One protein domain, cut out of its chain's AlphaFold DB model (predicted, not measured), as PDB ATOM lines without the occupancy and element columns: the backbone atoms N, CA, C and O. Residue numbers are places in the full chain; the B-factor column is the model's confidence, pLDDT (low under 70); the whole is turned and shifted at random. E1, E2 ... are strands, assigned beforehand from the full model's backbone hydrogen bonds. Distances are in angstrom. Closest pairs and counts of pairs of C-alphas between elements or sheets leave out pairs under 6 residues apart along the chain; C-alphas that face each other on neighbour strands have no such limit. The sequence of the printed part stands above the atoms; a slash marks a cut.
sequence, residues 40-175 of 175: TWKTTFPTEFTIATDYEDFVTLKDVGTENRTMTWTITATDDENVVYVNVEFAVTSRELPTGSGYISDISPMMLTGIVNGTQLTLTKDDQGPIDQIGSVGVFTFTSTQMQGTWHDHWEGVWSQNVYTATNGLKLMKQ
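What this domain is: This is residues 40 to 175 of the 175 residues of an uncharacterized protein of Candidatus Bathyarchaeota archaeon (UniProt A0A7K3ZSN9). The domain is a barrel of antiparallel strands, with E2, E3, E4, E5, E6, E7, E8 and E9 following one another round the ring and E9 pairing back with E2. At one end the short strands E1 and E10 sit side by side between E3 and E8, taking the place that E2 and E9 hold farther along, while the long link of residues 97 to 109 lies at the other end. The printed part has 136 residues, with no named helix and ten named strands, E1 to E10 in chain order, in one branched, strongly twisted, antiparallel sheet; the class is all strand. It is compact, with a radius of gyration of the C-alphas of 15.0 A, and its C-alphas span 44 by 31 by 22 A.

How they stand to each other: E1, residues 40 to 43, has E3, residues 62 to 77, on one side and E10, residues 170 to 174, on the other side. It is antiparallel to both, with N 41 and O 73 at 2.8 A and N 42 and O 173 at 2.9 A, within hydrogen-bond range. E2, residues 47 to 53, meets E1 only through their link. E2 and E3 form a hairpin at 124 degrees between directions, with N 49 and O 67 at 2.8 A. E3 has three neighbours: E1, beside its residues 70 to 74, and E2, beside its residues 62 to 69, lie on one side, and E4, residues 83 to 96, on the other side. E3 and E4 form a hairpin, with N 72 and O 89 at 2.8 A; E3 bends by 92 degrees at residue 65 and E4 by 72 degrees at residue 93. E5, residues 110 to 117, lies beside residues 83 to 88 of E4, with N 86 and O 112 at 2.8 A. E5 and E6, residues 120 to 125, form a hairpin, with N 115 and O 122 at 2.8 A. E6 and E7, residues 135 to 142, form another, with N 121 and O 140 at 2.8 A. E7 and E8, residues 146 to 156, form a hairpin at 175 degrees, with N 141 and O 148 at 2.8 A. E8 also has three neighbours: E7 on one side, and on the other side E10, beside residues 146 to 149, and E9, residues 160 to 164, beside residues 151 to 156. N 153 and O 163 of E8 and E9 are 2.8 A apart, N 147 and O 172 of E8 and E10 2.9 A. E9 is also the antiparallel neighbour of E2, with N 52 and O 162 at 2.8 A. E2 to E9 are a meander, each strand the antiparallel neighbour of the one before. E3 and E7 are apart, and so are E9 and E10.

Where its parts are: E1 begins at C-alpha 40, (211.829, 205.665, 194.396). From first to last C-alpha E2 measures 19.6 A, E3 36.9 A, E4 35.6 A, E5 22.3 A, E7 20.8 A and E8 31.6 A. E8 ends at C-alpha 156, (194.615, 182.775, 185.647). E10 ends at C-alpha 174, (208.602, 209.310, 197.730).

The domain as a whole: The two C-alphas farthest apart are those of Asp 79 and Thr 99, at 45.8 A, while those of Thr 40 and Gln 175, the first and last printed, are 5.6 A apart. The printed part has no cut and ends at the chain's last residue. The link from E4 to E5, with 13 residues, is long. The mean pLDDT of the printed part is 91.7, and residues 126 to 135, of which 135 belongs to E7, are under 70.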
ATOM      1  N   THR A  40     212.076 206.792 193.495       98.38
ATOM      2  CA  THR A  40     211.829 205.665 194.396       98.38
ATOM      3  C   THR A  40     210.678 205.994 195.337       98.38
ATOM      4  O   THR A  40     210.639 207.068 195.938       98.38
ATOM      5  N   TRP A  41     209.752 205.057 195.480       98.50
ATOM      6  CA  TRP A  41     208.578 205.156 196.338       98.50
ATOM      7  C   TRP A  41     208.537 203.963 197.275       98.50
ATOM      8  O   TRP A  41     208.881 202.854 196.880       98.50
ATOM      9  N   LYS A  42     208.120 204.161 198.523       98.44
ATOM     10  CA  LYS A  42     208.129 203.088 199.519       98.44
ATOM     11  C   LYS A  42     206.907 203.133 200.412       98.44
ATOM     12  O   LYS A  42     206.463 204.210 200.806       98.44
ATOM     13  N   THR A  43     206.389 201.968 200.783       97.94
ATOM     14  CA  THR A  43     205.354 201.870 201.816       97.94
ATOM     15  C   THR A  43     205.919 202.335 203.156       97.94
ATOM     16  O   THR A  43     206.975 201.860 203.578       97.94
ATOM     17  N   THR A  44     205.217 203.225 203.856       92.56
ATOM     18  CA  THR A  44     205.614 203.665 205.208       92.56
ATOM     19  C   THR A  44     205.409 202.585 206.261       92.56
ATOM     20  O   THR A  44     206.195 202.486 207.199       92.56
ATOM     21  N   PHE A  45     204.380 201.763 206.081       94.50
ATOM     22  CA  PHE A  45     204.042 200.629 206.933       94.50
ATOM     23  C   PHE A  45     203.689 199.429 206.049       94.50
ATOM     24  O   PHE A  45     203.278 199.639 204.903       94.50
ATOM     25  N   PRO A  46     203.828 198.188 206.548       97.56
ATOM     26  CA  PRO A  46     203.315 197.025 205.838       97.56
ATOM     27  C   PRO A  46     201.841 197.229 205.463       97.56
ATOM     28  O   PRO A  46     201.041 197.665 206.289       97.56
ATOM     29  N   THR A  47     201.510 196.969 204.203       98.19
ATOM     30  CA  THR A  47     200.150 197.061 203.663       98.19
ATOM     31  C   THR A  47     199.553 195.664 203.610       98.19
ATOM     32  O   THR A  47     200.221 194.748 203.135       98.19
ATOM     33  N   GLU A  48     198.317 195.513 204.073       98.38
ATOM     34  CA  GLU A  48     197.581 194.252 203.997       98.38
ATOM     35  C   GLU A  48     197.048 194.017 202.581       98.38
ATOM     36  O   GLU A  48     196.417 194.893 201.982       98.38
ATOM     37  N   PHE A  49     197.304 192.821 202.067       98.50
ATOM     38  CA  PHE A  49     196.774 192.291 200.823       98.50
ATOM     39  C   PHE A  49     195.867 191.113 201.151       98.50
ATOM     40  O   PHE A  49     196.278 190.178 201.839       98.50
ATOM     41  N   THR A  50     194.650 191.145 200.627       98.56
ATOM     42  CA  THR A  50     193.735 190.012 200.613       98.56
ATOM     43  C   THR A  50     194.064 189.111 199.436       98.56
ATOM     44  O   THR A  50     194.372 189.575 198.336       98.56
ATOM     45  N   ILE A  51     194.001 187.808 199.681       98.12
ATOM     46  CA  ILE A  51     194.248 186.765 198.697       98.12
ATOM     47  C   ILE A  51     192.932 186.042 198.454       98.12
ATOM     48  O   ILE A  51     192.348 185.490 199.389       98.12
ATOM     49  N   ALA A  52     192.505 186.002 197.197       97.19
ATOM     50  CA  ALA A  52     191.373 185.214 196.746       97.19
ATOM     51  C   ALA A  52     191.800 184.167 195.718       97.19
ATOM     52  O   ALA A  52     192.666 184.424 194.882       97.19
ATOM     53  N   THR A  53     191.172 182.998 195.767       96.38
ATOM     54  CA  THR A  53     191.379 181.904 194.807       96.38
ATOM     55  C   THR A  53     190.053 181.208 194.522       96.38
ATOM     56  O   THR A  53     189.189 181.183 195.396       96.38
ATOM     57  N   ASP A  54     189.901 180.596 193.351       96.00
ATOM     58  CA  ASP A  54     188.789 179.683 193.039       96.00
ATOM     59  C   ASP A  54     189.211 178.199 193.111       96.00
ATOM     60  O   ASP A  54     188.444 177.327 192.726       96.00
ATOM     61  N   TYR A  55     190.398 177.889 193.651       94.00
ATOM     62  CA  TYR A  55     191.006 176.546 193.689       94.00
ATOM     63  C   TYR A  55     190.078 175.414 194.171       94.00
ATOM     64  O   TYR A  55     190.211 174.274 193.731       94.00
ATOM     65  N   GLU A  56     189.143 175.704 195.079       91.62
ATOM     66  CA  GLU A  56     188.229 174.695 195.624       91.62
ATOM     67  C   GLU A  56     187.150 174.235 194.633       91.62
ATOM     68  O   GLU A  56     186.760 173.067 194.661       91.62
ATOM     69  N   ASP A  57     186.631 175.140 193.795       92.75
ATOM     70  CA  ASP A  57     185.486 174.866 192.914       92.75
ATOM     71  C   ASP A  57     185.718 175.204 191.434       92.75
ATOM     72  O   ASP A  57     184.899 174.815 190.604       92.75
ATOM     73  N   PHE A  58     186.841 175.847 191.098       92.50
ATOM     74  CA  PHE A  58     187.236 176.325 189.768       92.50
ATOM     75  C   PHE A  58     186.203 177.248 189.104       92.50
ATOM     76  O   PHE A  58     186.119 177.316 187.877       92.50
ATOM     77  N   VAL A  59     185.363 177.916 189.904       92.12
ATOM     78  CA  VAL A  59     184.287 178.783 189.404       92.12
ATOM     79  C   VAL A  59     184.253 180.126 190.129       92.12
ATOM     80  O   VAL A  59     184.041 181.155 189.491       92.12
ATOM     81  N   THR A  60     184.391 180.142 191.457       93.12
ATOM     82  CA  THR A  60     184.164 181.342 192.271       93.12
ATOM     83  C   THR A  60     185.411 181.726 193.052       93.12
ATOM     84  O   THR A  60     185.803 181.024 193.983       93.12
ATOM     85  N   LEU A  61     185.977 182.897 192.743       94.44
ATOM     86  CA  LEU A  61     187.016 183.513 193.569       94.44
ATOM     87  C   LEU A  61     186.473 183.787 194.976       94.44
ATOM     88  O   LEU A  61     185.503 184.530 195.145       94.44
ATOM     89  N   LYS A  62     187.114 183.202 195.988       96.69
ATOM     90  CA  LYS A  62     186.811 183.423 197.405       96.69
ATOM     91  C   LYS A  62     188.065 183.855 198.135       96.69
ATOM     92  O   LYS A  62     189.141 183.322 197.871       96.69
ATOM     93  N   ASP A  63     187.909 184.781 199.073       97.88
ATOM     94  CA  ASP A  63     188.990 185.172 199.970       97.88
ATOM     95  C   ASP A  63     189.413 183.973 200.822       97.88
ATOM     96  O   ASP A  63     188.593 183.354 201.504       97.88
ATOM     97  N   VAL A  64     190.702 183.650 200.782       97.56
ATOM     98  CA  VAL A  64     191.299 182.525 201.515       97.56
ATOM     99  C   VAL A  64     192.247 182.984 202.617       97.56
ATOM    100  O   VAL A  64     192.621 182.182 203.466       97.56
ATOM    101  N   GLY A  65     192.625 184.260 202.642       97.94
ATOM    102  CA  GLY A  65     193.397 184.848 203.731       97.94
ATOM    103  C   GLY A  65     194.096 186.134 203.321       97.94
ATOM    104  O   GLY A  65     193.707 186.777 202.345       97.94
ATOM    105  N   THR A  66     195.116 186.520 204.082       98.44
ATOM    106  CA  THR A  66     195.795 187.809 203.909       98.44
ATOM    107  C   THR A  66     197.304 187.696 204.074       98.44
ATOM    108  O   THR A  66     197.847 186.743 204.640       98.44
ATOM    109  N   GLU A  67     198.013 188.704 203.582       98.25
ATOM    110  CA  GLU A  67     199.418 188.912 203.892       98.25
ATOM    111  C   GLU A  67     199.775 190.392 203.952       98.25
ATOM    112  O   GLU A  67     199.224 191.213 203.227       98.25
ATOM    113  N   ASN A  68     200.739 190.740 204.798       98.44
ATOM    114  CA  ASN A  68     201.264 192.095 204.864       98.44
ATOM    115  C   ASN A  68     202.535 192.198 204.025       98.44
ATOM    116  O   ASN A  68     203.463 191.406 204.202       98.44
ATOM    117  N   ARG A  69     202.601 193.203 203.148       98.25
ATOM    118  CA  ARG A  69     203.771 193.485 202.311       98.25
ATOM    119  C   ARG A  69     204.352 194.854 202.618       98.25
ATOM    120  O   ARG A  69     203.634 195.847 202.695       98.25
ATOM    121  N   THR A  70     205.673 194.928 202.699       98.25
ATOM    122  CA  THR A  70     206.399 196.188 202.492       98.25
ATOM    123  C   THR A  70     206.856 196.249 201.047       98.25
ATOM    124  O   THR A  70     207.460 195.284 200.581       98.25
ATOM    125  N   MET A  71     206.609 197.362 200.357       98.25
ATOM    126  CA  MET A  71     206.942 197.509 198.940       98.25
ATOM    127  C   MET A  71     207.869 198.697 198.698       98.25
ATOM    128  O   MET A  71     207.733 199.743 199.338       98.25
ATOM    129  N   THR A  72     208.774 198.532 197.738       98.56
ATOM    130  CA  THR A  72     209.614 199.586 197.170       98.56
ATOM    131  C   THR A  72     209.412 199.596 195.665       98.56
ATOM    132  O   THR A  72     209.576 198.574 195.005       98.56
ATOM    133  N   TRP A  73     209.011 200.738 195.124       98.44
ATOM    134  CA  TRP A  73     208.797 200.934 193.700       98.44
ATOM    135  C   TRP A  73     209.884 201.843 193.151       98.44
ATOM    136  O   TRP A  73     210.100 202.933 193.679       98.44
ATOM    137  N   THR A  74     210.533 201.430 192.070       98.44
ATOM    138  CA  THR A  74     211.430 202.292 191.296       98.44
ATOM    139  C   THR A  74     210.760 202.610 189.970       98.44
ATOM    140  O   THR A  74     210.555 201.713 189.155       98.44
ATOM    141  N   ILE A  75     210.395 203.878 189.774       97.88
ATOM    142  CA  ILE A  75     209.677 204.357 188.591       97.88
ATOM    143  C   ILE A  75     210.647 205.111 187.686       97.88
ATOM    144  O   ILE A  75     211.222 206.121 188.100       97.88
ATOM    145  N   THR A  76     210.796 204.646 186.448       96.44
ATOM    146  CA  THR A  76     211.666 205.240 185.424       96.44
ATOM    147  C   THR A  76     210.855 205.674 184.209       96.44
ATOM    148  O   THR A  76     209.926 204.980 183.803       96.44
ATOM    149  N   ALA A  77     211.210 206.814 183.615       94.75
ATOM    150  CA  ALA A  77     210.586 207.273 182.376       94.75
ATOM    151  C   ALA A  77     210.928 206.367 181.190       94.75
ATOM    152  O   ALA A  77     211.998 205.757 181.156       94.75
ATOM    153  N   THR A  78     210.026 206.351 180.213       91.75
ATOM    154  CA  THR A  78     210.286 205.847 178.862       91.75
ATOM    155  C   THR A  78     210.488 207.018 177.890       91.75
ATOM    156  O   THR A  78     210.519 208.178 178.311       91.75
ATOM    157  N   ASP A  79     210.612 206.721 176.596       90.62
ATOM    158  CA  ASP A  79     210.619 207.737 175.538       90.62
ATOM    159  C   ASP A  79     209.225 208.363 175.299       90.62
ATOM    160  O   ASP A  79     209.132 209.432 174.694       90.62
ATOM    161  N   ASP A  80     208.144 207.737 175.789       90.50
ATOM    162  CA  ASP A  80     206.787 208.298 175.791       90.50
ATOM    163  C   ASP A  80     206.523 209.049 177.108       90.50
ATOM    164  O   ASP A  80     206.665 208.512 178.211       90.50
ATOM    165  N   GLU A  81     206.108 210.312 176.998       90.56
ATOM    166  CA  GLU A  81     205.859 211.196 178.139       90.56
ATOM    167  C   GLU A  81     204.694 210.752 179.042       90.56
ATOM    168  O   GLU A  81     204.568 211.230 180.174       90.56
ATOM    169  N   ASN A  82     203.856 209.828 178.583       90.81
ATOM    170  CA  ASN A  82     202.744 209.277 179.349       90.81
ATOM    171  C   ASN A  82     203.002 207.838 179.801       90.81
ATOM    172  O   ASN A  82     202.105 207.233 180.384       90.81
ATOM    173  N   VAL A  83     204.200 207.286 179.576       92.62
ATOM    174  CA  VAL A  83     204.522 205.899 179.932       92.62
ATOM    175  C   VAL A  83     205.763 205.823 180.822       92.62
ATOM    176  O   VAL A  83     206.782 206.482 180.592       92.62
ATOM    177  N   VAL A  84     205.680 204.985 181.854       94.94
ATOM    178  CA  VAL A  84     206.771 204.659 182.780       94.94
ATOM    179  C   VAL A  84     206.963 203.157 182.897       94.94
ATOM    180  O   VAL A  84     206.006 202.396 182.793       94.94
ATOM    181  N   TYR A  85     208.183 202.743 183.223       95.44
ATOM    182  CA  TYR A  85     208.431 201.418 183.785       95.44
ATOM    183  C   TYR A  85     208.441 201.491 185.305       95.44
ATOM    184  O   TYR A  85     208.951 202.452 185.890       95.44
ATOM    185  N   VAL A  86     207.889 200.465 185.947       96.75
ATOM    186  CA  VAL A  86     207.796 200.362 187.401       96.75
ATOM    187  C   VAL A  86     208.372 199.025 187.851       96.75
ATOM    188  O   VAL A  86     207.795 197.968 187.608       96.75
ATOM    189  N   ASN A  87     209.515 199.082 188.535       97.06
ATOM    190  CA  ASN A  87     210.066 197.948 189.271       97.06
ATOM    191  C   ASN A  87     209.459 197.884 190.658       97.06
ATOM    192  O   ASN A  87     209.681 198.794 191.454       97.06
ATOM    193  N   VAL A  88     208.735 196.812 190.950       97.19
ATOM    194  CA  VAL A  88     208.110 196.591 192.249       97.19
ATOM    195  C   VAL A  88     208.845 195.477 192.981       97.19
ATOM    196  O   VAL A  88     208.722 194.291 192.671       97.19
ATOM    197  N   GLU A  89     209.579 195.871 194.013       98.12
ATOM    198  CA  GLU A  89     210.158 194.968 194.997       98.12
ATOM    199  C   GLU A  89     209.253 194.907 196.222       98.12
ATOM    200  O   GLU A  89     208.752 195.932 196.691       98.12
ATOM    201  N   PHE A  90     209.040 193.715 196.769       97.62
ATOM    202  CA  PHE A  90     208.266 193.555 197.988       97.62
ATOM    203  C   PHE A  90     208.821 192.443 198.870       97.62
ATOM    204  O   PHE A  90     209.418 191.475 198.407       97.62
ATOM    205  N   ALA A  91     208.585 192.589 200.168       97.75
ATOM    206  CA  ALA A  91     208.833 191.562 201.164       97.75
ATOM    207  C   ALA A  91     207.540 191.296 201.933       97.75
ATOM    208  O   ALA A  91     206.852 192.236 202.339       97.75
ATOM    209  N   VAL A  92     207.226 190.018 202.134       97.50
ATOM    210  CA  VAL A  92     206.079 189.581 202.933       97.50
ATOM    211  C   VAL A  92     206.500 189.555 204.400       97.50
ATOM    212  O   VAL A  92     207.391 188.800 204.780       97.50
ATOM    213  N   THR A  93     205.883 190.400 205.222       96.38
ATOM    214  CA  THR A  93     206.206 190.527 206.652       96.38
ATOM    215  C   THR A  93     205.360 189.615 207.531       96.38
ATOM    216  O   THR A  93     205.798 189.222 208.607       96.38
ATOM    217  N   SER A  94     204.149 189.277 207.091       96.81
ATOM    218  CA  SER A  94     203.286 188.283 207.732       96.81
ATOM    219  C   SER A  94     202.353 187.675 206.696       96.81
ATOM    220  O   SER A  94     202.017 188.335 205.715       96.81
ATOM    221  N   ARG A  95     201.930 186.431 206.914       97.19
ATOM    222  CA  ARG A  95     201.019 185.710 206.024       97.19
ATOM    223  C   ARG A  95     200.104 184.813 206.844       97.19
ATOM    224  O   ARG A  95     200.588 184.012 207.640       97.19
ATOM    225  N   GLU A  96     198.809 184.946 206.611       97.75
ATOM    226  CA  GLU A  96     197.745 184.198 207.268       97.75
ATOM    227  C   GLU A  96     196.933 183.481 206.190       97.75
ATOM    228  O   GLU A  96     196.034 184.050 205.580       97.75
ATOM    229  N   LEU A  97     197.298 182.226 205.917       96.00
ATOM    230  CA  LEU A  97     196.642 181.386 204.916       96.00
ATOM    231  C   LEU A  97     196.415 179.974 205.466       96.00
ATOM    232  O   LEU A  97     197.313 179.418 206.108       96.00
ATOM    233  N   PRO A  98     195.257 179.353 205.186       95.06
ATOM    234  CA  PRO A  98     195.032 177.957 205.499       95.06
ATOM    235  C   PRO A  98     195.935 177.068 204.636       95.06
ATOM    236  O   PRO A  98     196.281 177.386 203.496       95.06
ATOM    237  N   THR A  99     196.318 175.915 205.184       93.75
ATOM    238  CA  THR A  99     197.050 174.904 204.410       93.75
ATOM    239  C   THR A  99     196.176 174.413 203.260       93.75
ATOM    240  O   THR A  99     195.021 174.062 203.479       93.75
ATOM    241  N   GLY A 100     196.735 174.358 202.049       92.81
ATOM    242  CA  GLY A 100     195.997 173.911 200.866       92.81
ATOM    243  C   GLY A 100     195.064 174.964 200.266       92.81
ATOM    244  O   GLY A 100     194.187 174.594 199.499       92.81
ATOM    245  N   SER A 101     195.266 176.255 200.562       94.25
ATOM    246  CA  SER A 101     194.471 177.362 200.003       94.25
ATOM    247  C   SER A 101     194.529 177.501 198.477       94.25
ATOM    248  O   SER A 101     193.809 178.317 197.923       94.25
ATOM    249  N   GLY A 102     195.430 176.787 197.796       93.31
ATOM    250  CA  GLY A 102     195.670 176.966 196.363       93.31
ATOM    251  C   GLY A 102     196.396 178.268 196.013       93.31
ATOM    252  O   GLY A 102     196.633 178.534 194.843       93.31
ATOM    253  N   TYR A 103     196.795 179.093 196.982       94.88
ATOM    254  CA  TYR A 103     197.529 180.318 196.668       94.88
ATOM    255  C   TYR A 103     198.956 180.015 196.197       94.88
ATOM    256  O   TYR A 103     199.752 179.416 196.928       94.88
ATOM    257  N   ILE A 104     199.306 180.494 195.003       92.94
ATOM    258  CA  ILE A 104     200.681 180.515 194.506       92.94
ATOM    259  C   ILE A 104     201.244 181.915 194.763       92.94
ATOM    260  O   ILE A 104     200.663 182.921 194.364       92.94
ATOM    261  N   SER A 105     202.376 181.977 195.466       91.56
ATOM    262  CA  SER A 105     202.984 183.252 195.858       91.56
ATOM    263  C   SER A 105     203.509 184.039 194.665       91.56
ATOM    264  O   SER A 105     204.189 183.480 193.804       91.56
ATOM    265  N   ASP A 106     203.267 185.348 194.686       89.88
ATOM    266  CA  ASP A 106     203.836 186.271 193.708       89.88
ATOM    267  C   ASP A 106     205.369 186.298 193.817       89.88
ATOM    268  O   ASP A 106     205.947 186.106 194.894       89.88
ATOM    269  N   ILE A 107     206.034 186.576 192.696       89.56
ATOM    270  CA  ILE A 107     207.495 186.667 192.610       89.56
ATOM    271  C   ILE A 107     207.922 188.134 192.718       89.56
ATOM    272  O   ILE A 107     207.297 189.021 192.140       89.56
ATOM    273  N   SER A 108     209.010 188.378 193.451       92.38
ATOM    274  CA  SER A 108     209.669 189.683 193.544       92.38
ATOM    275  C   SER A 108     211.118 189.593 193.043       92.38
ATOM    276  O   SER A 108     211.790 188.609 193.374       92.38
ATOM    277  N   PRO A 109     211.633 190.591 192.296       93.81
ATOM    278  CA  PRO A 109     210.931 191.779 191.787       93.81
ATOM    279  C   PRO A 109     209.918 191.454 190.680       93.81
ATOM    280  O   PRO A 109     210.028 190.423 190.017       93.81
ATOM    281  N   MET A 110     208.965 192.361 190.451       90.88
ATOM    282  CA  MET A 110     208.095 192.340 189.270       90.88
ATOM    283  C   MET A 110     208.239 193.628 188.451       90.88
ATOM    284  O   MET A 110     208.402 194.718 189.005       90.88
ATOM    285  N   MET A 111     208.177 193.486 187.127       92.50
ATOM    286  CA  MET A 111     208.221 194.590 186.167       92.50
ATOM    287  C   MET A 111     206.813 194.897 185.680       92.50
ATOM    288  O   MET A 111     206.123 193.996 185.211       92.50
ATOM    289  N   LEU A 112     206.409 196.160 185.782       93.44
ATOM    290  CA  LEU A 112     205.117 196.652 185.317       93.44
ATOM    291  C   LEU A 112     205.312 197.854 184.395       93.44
ATOM    292  O   LEU A 112     206.275 198.613 184.542       93.44
ATOM    293  N   THR A 113     204.345 198.063 183.511       93.75
ATOM    294  CA  THR A 113     204.236 199.281 182.710       93.75
ATOM    295  C   THR A 113     203.148 200.164 183.303       93.75
ATOM    296  O   THR A 113     202.104 199.694 183.751       93.75
ATOM    297  N   GLY A 114     203.417 201.462 183.377       93.88
ATOM    298  CA  GLY A 114     202.509 202.449 183.936       93.88
ATOM    299  C   GLY A 114     202.109 203.488 182.903       93.88
ATOM    300  O   GLY A 114     202.977 204.087 182.276       93.88
ATOM    301  N   ILE A 115     200.811 203.751 182.779       93.50
ATOM    302  CA  ILE A 115     200.274 204.855 181.980       93.50
ATOM    303  C   ILE A 115     199.929 206.009 182.918       93.50
ATOM    304  O   ILE A 115     199.180 205.838 183.883       93.50
ATOM    305  N   VAL A 116     200.469 207.189 182.629       93.94
ATOM    306  CA  VAL A 116     200.273 208.411 183.406       93.94
ATOM    307  C   VAL A 116     199.291 209.326 182.686       93.94
ATOM    308  O   VAL A 116     199.513 209.714 181.544       93.94
ATOM    309  N   ASN A 117     198.225 209.723 183.377       90.94
ATOM    310  CA  ASN A 117     197.279 210.729 182.903       90.94
ATOM    311  C   ASN A 117     197.030 211.765 184.008       90.94
ATOM    312  O   ASN A 117     196.323 211.509 184.986       90.94
ATOM    313  N   GLY A 118     197.660 212.934 183.879       89.75
ATOM    314  CA  GLY A 118     197.644 213.962 184.919       89.75
ATOM    315  C   GLY A 118     198.286 213.462 186.217       89.75
ATOM    316  O   GLY A 118     199.489 213.224 186.265       89.75
ATOM    317  N   THR A 119     197.484 213.320 187.274       93.56
ATOM    318  CA  THR A 119     197.903 212.812 188.596       93.56
ATOM    319  C   THR A 119     197.496 211.358 188.840       93.56
ATOM    320  O   THR A 119     197.566 210.881 189.975       93.56
ATOM    321  N   GLN A 120     197.044 210.654 187.801       95.00
ATOM    322  CA  GLN A 120     196.684 209.242 187.856       95.00
ATOM    323  C   GLN A 120     197.759 208.382 187.186       95.00
ATOM    324  O   GLN A 120     198.255 208.725 186.114       95.00
ATOM    325  N   LEU A 121     198.096 207.264 187.824       95.62
ATOM    326  CA  LEU A 121     198.929 206.188 187.300       95.62
ATOM    327  C   LEU A 121     198.078 204.919 187.226       95.62
ATOM    328  O   LEU A 121     197.544 204.480 188.243       95.62
ATOM    329  N   THR A 122     198.003 204.309 186.052       95.00
ATOM    330  CA  THR A 122     197.414 202.979 185.861       95.00
ATOM    331  C   THR A 122     198.534 201.995 185.572       95.00
ATOM    332  O   THR A 122     199.298 202.218 184.638       95.00
ATOM    333  N   LEU A 123     198.644 200.935 186.369       95.00
ATOM    334  CA  LEU A 123     199.641 199.885 186.188       95.00
ATOM    335  C   LEU A 123     199.051 198.703 185.436       95.00
ATOM    336  O   LEU A 123     197.968 198.232 185.775       95.00
ATOM    337  N   THR A 124     199.800 198.188 184.475       91.12
ATOM    338  CA  THR A 124     199.485 196.978 183.724       91.12
ATOM    339  C   THR A 124     200.677 196.035 183.747       91.12
ATOM    340  O   THR A 124     201.834 196.459 183.843       91.12
ATOM    341  N   LYS A 125     200.396 194.739 183.661       83.38
ATOM    342  CA  LYS A 125     201.407 193.748 183.297       83.38
ATOM    343  C   LYS A 125     201.510 193.714 181.780       83.38
ATOM    344  O   LYS A 125     200.490 193.744 181.099       83.38
ATOM    345  N   ASP A 126     202.735 193.704 181.272       64.94
ATOM    346  CA  ASP A 126     202.965 193.496 179.845       64.94
ATOM    347  C   ASP A 126     202.829 192.002 179.519       64.94
ATOM    348  O   ASP A 126     203.206 191.147 180.326       64.94
ATOM    349  N   ASP A 127     202.380 191.692 178.301       54.97
ATOM    350  CA  ASP A 127     202.160 190.336 177.757       54.97
ATOM    351  C   ASP A 127     203.459 189.526 177.545       54.97
ATOM    352  O   ASP A 127     203.541 188.641 176.697       54.97
ATOM    353  N   GLN A 128     204.528 189.848 178.275       49.00
ATOM    354  CA  GLN A 128     205.851 189.235 178.133       49.00
ATOM    355  C   GLN A 128     206.133 188.137 179.174       49.00
ATOM    356  O   GLN A 128     207.240 187.596 179.217       49.00
ATOM    357  N   GLY A 129     205.155 187.795 180.018       47.97
ATOM    358  CA  GLY A 129     205.234 186.667 180.950       47.97
ATOM    359  C   GLY A 129     204.921 185.312 180.289       47.97
ATOM    360  O   GLY A 129     204.310 185.265 179.228       47.97
ATOM    361  N   PRO A 130     205.295 184.173 180.911       38.56
ATOM    362  CA  PRO A 130     204.992 182.827 180.398       38.56
ATOM    363  C   PRO A 130     203.500 182.442 180.466       38.56
ATOM    364  O   PRO A 130     203.135 181.338 180.067       38.56
ATOM    365  N   ILE A 131     202.660 183.318 181.019       51.28
ATOM    366  CA  ILE A 131     201.214 183.176 181.198       51.28
ATOM    367  C   ILE A 131     200.620 184.538 180.821       51.28
ATOM    368  O   ILE A 131     201.168 185.554 181.255       51.28
ATOM    369  N   ASP A 132     199.544 184.562 180.029       44.06
ATOM    370  CA  ASP A 132     198.846 185.788 179.629       44.06
ATOM    371  C   ASP A 132     198.305 186.505 180.877       44.06
ATOM    372  O   ASP A 132     197.231 186.196 181.386       44.06
ATOM    373  N   GLN A 133     199.071 187.457 181.408       51.72
ATOM    374  CA  GLN A 133     198.660 188.312 182.523       51.72
ATOM    375  C   GLN A 133     198.178 189.663 181.985       51.72
ATOM    376  O   GLN A 133     198.574 190.713 182.486       51.72
ATOM    377  N   ILE A 134     197.331 189.635 180.948       54.28
ATOM    378  CA  ILE A 134     196.704 190.841 180.397       54.28
ATOM    379  C   ILE A 134     195.755 191.386 181.466       54.28
ATOM    380  O   ILE A 134     194.653 190.876 181.668       54.28
ATOM    381  N   GLY A 135     196.177 192.427 182.177       68.25
ATOM    382  CA  GLY A 135     195.367 192.967 183.259       68.25
ATOM    383  C   GLY A 135     195.913 194.251 183.857       68.25
ATOM    384  O   GLY A 135     197.123 194.457 183.978       68.25
ATOM    385  N   SER A 136     194.989 195.126 184.253       83.06
ATOM    386  CA  SER A 136     195.301 196.247 185.137       83.06
ATOM    387  C   SER A 136     195.643 195.695 186.520       83.06
ATOM    388  O   SER A 136     194.821 195.010 187.121       83.06
ATOM    389  N   VAL A 137     196.840 196.006 187.009       91.56
ATOM    390  CA  VAL A 137     197.323 195.649 188.354       91.56
ATOM    391  C   VAL A 137     196.844 196.652 189.394       91.56
ATOM    392  O   VAL A 137     196.760 196.345 190.580       91.56
ATOM    393  N   GLY A 138     196.542 197.881 188.990       93.06
ATOM    394  CA  GLY A 138     196.030 198.869 189.924       93.06
ATOM    395  C   GLY A 138     195.965 200.270 189.358       93.06
ATOM    396  O   GLY A 138     196.603 200.607 188.361       93.06
ATOM    397  N   VAL A 139     195.190 201.105 190.045       94.06
ATOM    398  CA  VAL A 139     195.028 202.523 189.723       94.06
ATOM    399  C   VAL A 139     195.392 203.342 190.947       94.06
ATOM    400  O   VAL A 139     194.894 203.108 192.052       94.06
ATOM    401  N   PHE A 140     196.258 204.324 190.728       97.31
ATOM    402  CA  PHE A 140     196.870 205.140 191.759       97.31
ATOM    403  C   PHE A 140     196.694 206.615 191.440       97.31
ATOM    404  O   PHE A 140     196.746 207.039 190.290       97.31
ATOM    405  N   THR A 141     196.520 207.407 192.486       96.88
ATOM    406  CA  THR A 141     196.626 208.863 192.434       96.88
ATOM    407  C   THR A 141     197.897 209.283 193.153       96.88
ATOM    408  O   THR A 141     198.263 208.690 194.172       96.88
ATOM    409  N   PHE A 142     198.595 210.281 192.623       95.88
ATOM    410  CA  PHE A 142     199.871 210.720 193.176       95.88
ATOM    411  C   PHE A 142     200.020 212.242 193.206       95.88
ATOM    412  O   PHE A 142     199.430 212.983 192.421       95.88
ATOM    413  N   THR A 143     200.844 212.698 194.143       94.44
ATOM    414  CA  THR A 143     201.393 214.052 194.235       94.44
ATOM    415  C   THR A 143     202.910 213.986 194.039       94.44
ATOM    416  O   THR A 143     203.450 212.964 193.622       94.44
ATOM    417  N   SER A 144     203.635 215.060 194.349       92.69
ATOM    418  CA  SER A 144     205.101 215.044 194.340       92.69
ATOM    419  C   SER A 144     205.726 214.214 195.468       92.69
ATOM    420  O   SER A 144     206.910 213.901 195.379       92.69
ATOM    421  N   THR A 145     204.975 213.870 196.523       95.25
ATOM    422  CA  THR A 145     205.518 213.220 197.734       95.25
ATOM    423  C   THR A 145     204.774 211.963 198.163       95.25
ATOM    424  O   THR A 145     205.357 211.127 198.851       95.25
ATOM    425  N   GLN A 146     203.511 211.802 197.766       96.62
ATOM    426  CA  GLN A 146     202.670 210.677 198.167       96.62
ATOM    427  C   GLN A 146     201.973 210.061 196.955       96.62
ATOM    428  O   GLN A 146     201.523 210.768 196.059       96.62
ATOM    429  N   MET A 147     201.840 208.740 196.970       97.56
ATOM    430  CA  MET A 147     201.015 207.975 196.046       97.56
ATOM    431  C   MET A 147     200.082 207.073 196.849       97.56
ATOM    432  O   MET A 147     200.473 206.511 197.872       97.56
ATOM    433  N   GLN A 148     198.837 206.946 196.405       97.88
ATOM    434  CA  GLN A 148     197.879 206.020 196.994       97.88
ATOM    435  C   GLN A 148     196.964 205.424 195.936       97.88
ATOM    436  O   GLN A 148     196.634 206.083 194.950       97.88
ATOM    437  N   GLY A 149     196.509 204.200 196.157       97.50
ATOM    438  CA  GLY A 149     195.598 203.554 195.230       97.50
ATOM    439  C   GLY A 149     195.185 202.169 195.672       97.50
ATOM    440  O   GLY A 149     195.436 201.746 196.805       97.50
ATOM    441  N   THR A 150     194.515 201.488 194.757       96.88
ATOM    442  CA  THR A 150     194.051 200.120 194.952       96.88
ATOM    443  C   THR A 150     194.897 199.211 194.084       96.88
ATOM    444  O   THR A 150     194.974 199.407 192.870       96.88
ATOM    445  N   TRP A 151     195.520 198.226 194.717       96.81
ATOM    446  CA  TRP A 151     196.171 197.126 194.028       96.81
ATOM    447  C   TRP A 151     195.165 195.999 193.805       96.81
ATOM    448  O   TRP A 151     194.361 195.705 194.689       96.81
ATOM    449  N   HIS A 152     195.220 195.383 192.633       94.44
ATOM    450  CA  HIS A 152     194.376 194.283 192.201       94.44
ATOM    451  C   HIS A 152     195.126 193.463 191.143       94.44
ATOM    452  O   HIS A 152     194.980 193.683 189.943       94.44
ATOM    453  N   ASP A 153     195.956 192.531 191.596       92.88
ATOM    454  CA  ASP A 153     196.704 191.635 190.724       92.88
ATOM    455  C   ASP A 153     195.949 190.318 190.539       92.88
ATOM    456  O   ASP A 153     195.987 189.434 191.397       92.88
ATOM    457  N   HIS A 154     195.257 190.218 189.409       90.56
ATOM    458  CA  HIS A 154     194.517 189.033 189.008       90.56
ATOM    459  C   HIS A 154     195.286 188.259 187.943       90.56
ATOM    460  O   HIS A 154     195.759 188.842 186.967       90.56
ATOM    461  N   TRP A 155     195.369 186.942 188.106       84.38
ATOM    462  CA  TRP A 155     195.892 186.066 187.068       84.38
ATOM    463  C   TRP A 155     195.210 184.701 187.078       84.38
ATOM    464  O   TRP A 155     194.701 184.234 188.101       84.38
ATOM    465  N   GLU A 156     195.234 184.067 185.911       84.75
ATOM    466  CA  GLU A 156     194.615 182.775 185.647       84.75
ATOM    467  C   GLU A 156     195.698 181.736 185.326       84.75
ATOM    468  O   GLU A 156     196.627 181.988 184.557       84.75
ATOM    469  N   GLY A 157     195.598 180.561 185.941       82.62
ATOM    470  CA  GLY A 157     196.433 179.397 185.660       82.62
ATOM    471  C   GLY A 157     195.569 178.150 185.490       82.62
ATOM    472  O   GLY A 157     194.640 178.127 184.691       82.62
ATOM    473  N   VAL A 158     195.857 177.096 186.262       86.81
ATOM    474  CA  VAL A 158     194.926 175.952 186.399       86.81
ATOM    475  C   VAL A 158     193.647 176.374 187.137       86.81
ATOM    476  O   VAL A 158     192.583 175.804 186.922       86.81
ATOM    477  N   TRP A 159     193.771 177.377 187.998       91.31
ATOM    478  CA  TRP A 159     192.702 178.066 188.704       91.31
ATOM    479  C   TRP A 159     193.054 179.559 188.727       91.31
ATOM    480  O   TRP A 159     194.185 179.949 188.413       91.31
ATOM    481  N   SER A 160     192.089 180.391 189.070       92.69
ATOM    482  CA  SER A 160     192.229 181.835 189.161       92.69
ATOM    483  C   SER A 160     192.676 182.243 190.558       92.69
ATOM    484  O   SER A 160     192.221 181.703 191.573       92.69
ATOM    485  N   GLN A 161     193.513 183.271 190.634       94.44
ATOM    486  CA  GLN A 161     193.772 183.953 191.893       94.44
ATOM    487  C   GLN A 161     193.784 185.468 191.727       94.44
ATOM    488  O   GLN A 161     193.923 186.014 190.632       94.44
ATOM    489  N   ASN A 162     193.592 186.155 192.842       94.81
ATOM    490  CA  ASN A 162     193.614 187.599 192.917       94.81
ATOM    491  C   ASN A 162     194.282 188.026 194.219       94.81
ATOM    492  O   ASN A 162     193.936 187.527 195.290       94.81
ATOM    493  N   VAL A 163     195.225 188.951 194.126       96.00
ATOM    494  CA  VAL A 163     195.884 189.553 195.280       96.00
ATOM    495  C   VAL A 163     195.595 191.038 195.241       96.00
ATOM    496  O   VAL A 163     196.006 191.730 194.314       96.00
ATOM    497  N   TYR A 164     194.870 191.544 196.229       97.31
ATOM    498  CA  TYR A 164     194.321 192.894 196.172       97.31
ATOM    499  C   TYR A 164     194.364 193.587 197.527       97.31
ATOM    500  O   TYR A 164     194.429 192.952 198.571       97.31
ATOM    501  N   THR A 165     194.334 194.914 197.528       98.25
ATOM    502  CA  THR A 165     194.220 195.707 198.759       98.25
ATOM    503  C   THR A 165     192.803 196.238 198.913       98.25
ATOM    504  O   THR A 165     192.064 196.361 197.935       98.25
ATOM    505  N   ALA A 166     192.447 196.693 200.115       97.31
ATOM    506  CA  ALA A 166     191.291 197.573 200.274       97.31
ATOM    507  C   ALA A 166     191.400 198.816 199.363       97.31
ATOM    508  O   ALA A 166     192.492 199.210 198.934       97.31
ATOM    509  N   THR A 167     190.268 199.468 199.092       96.56
ATOM    510  CA  THR A 167     190.219 200.688 198.275       96.56
ATOM    511  C   THR A 167     191.140 201.773 198.836       96.56
ATOM    512  O   THR A 167     190.985 202.178 199.987       96.56
ATOM    513  N   ASN A 168     192.074 202.279 198.020       96.00
ATOM    514  CA  ASN A 168     193.116 203.232 198.445       96.00
ATOM    515  C   ASN A 168     193.986 202.731 199.620       96.00
ATOM    516  O   ASN A 168     194.537 203.534 200.383       96.00
ATOM    517  N   GLY A 169     194.073 201.409 199.796       96.94
ATOM    518  CA  GLY A 169     194.798 200.762 200.886       96.94
ATOM    519  C   GLY A 169     196.313 200.833 200.720       96.94
ATOM    520  O   GLY A 169     197.017 201.032 201.709       96.94
ATOM    521  N   LEU A 170     196.818 200.756 199.484       98.06
ATOM    522  CA  LEU A 170     198.248 200.867 199.215       98.06
ATOM    523  C   LEU A 170     198.672 202.333 199.199       98.06
ATOM    524  O   LEU A 170     198.169 203.130 198.406       98.06
ATOM    525  N   LYS A 171     199.615 202.679 200.077       98.12
ATOM    526  CA  LYS A 171     200.161 204.030 200.227       98.12
ATOM    527  C   LYS A 171     201.676 203.991 200.164       98.12
ATOM    528  O   LYS A 171     202.317 203.226 200.883       98.12
ATOM    529  N   LEU A 172     202.241 204.855 199.337       98.31
ATOM    530  CA  LEU A 172     203.670 204.964 199.104       98.31
ATOM    531  C   LEU A 172     204.107 206.414 199.309       98.31
ATOM    532  O   LEU A 172     203.409 207.348 198.913       98.31
ATOM    533  N   MET A 173     205.284 206.596 199.889       98.25
ATOM    534  CA  MET A 173     205.932 207.895 200.035       98.25
ATOM    535  C   MET A 173     207.184 207.937 199.175       98.25
ATOM    536  O   MET A 173     207.968 206.981 199.159       98.25
ATOM    537  N   LYS A 174     207.380 209.057 198.487       97.19
ATOM    538  CA  LYS A 174     208.602 209.310 197.730       97.19
ATOM    539  C   LYS A 174     209.796 209.379 198.689       97.19
ATOM    540  O   LYS A 174     209.656 209.933 199.781       97.19
ATOM    541  N   GLN A 175     210.910 208.759 198.308       96.00
ATOM    542  CA  GLN A 175     212.161 208.742 199.079       96.00
ATOM    543  C   GLN A 175     213.106 209.864 198.648       96.00
ATOM    544  O   GLN A 175     213.069 210.237 197.451       96.00
TER     545      GLN A 175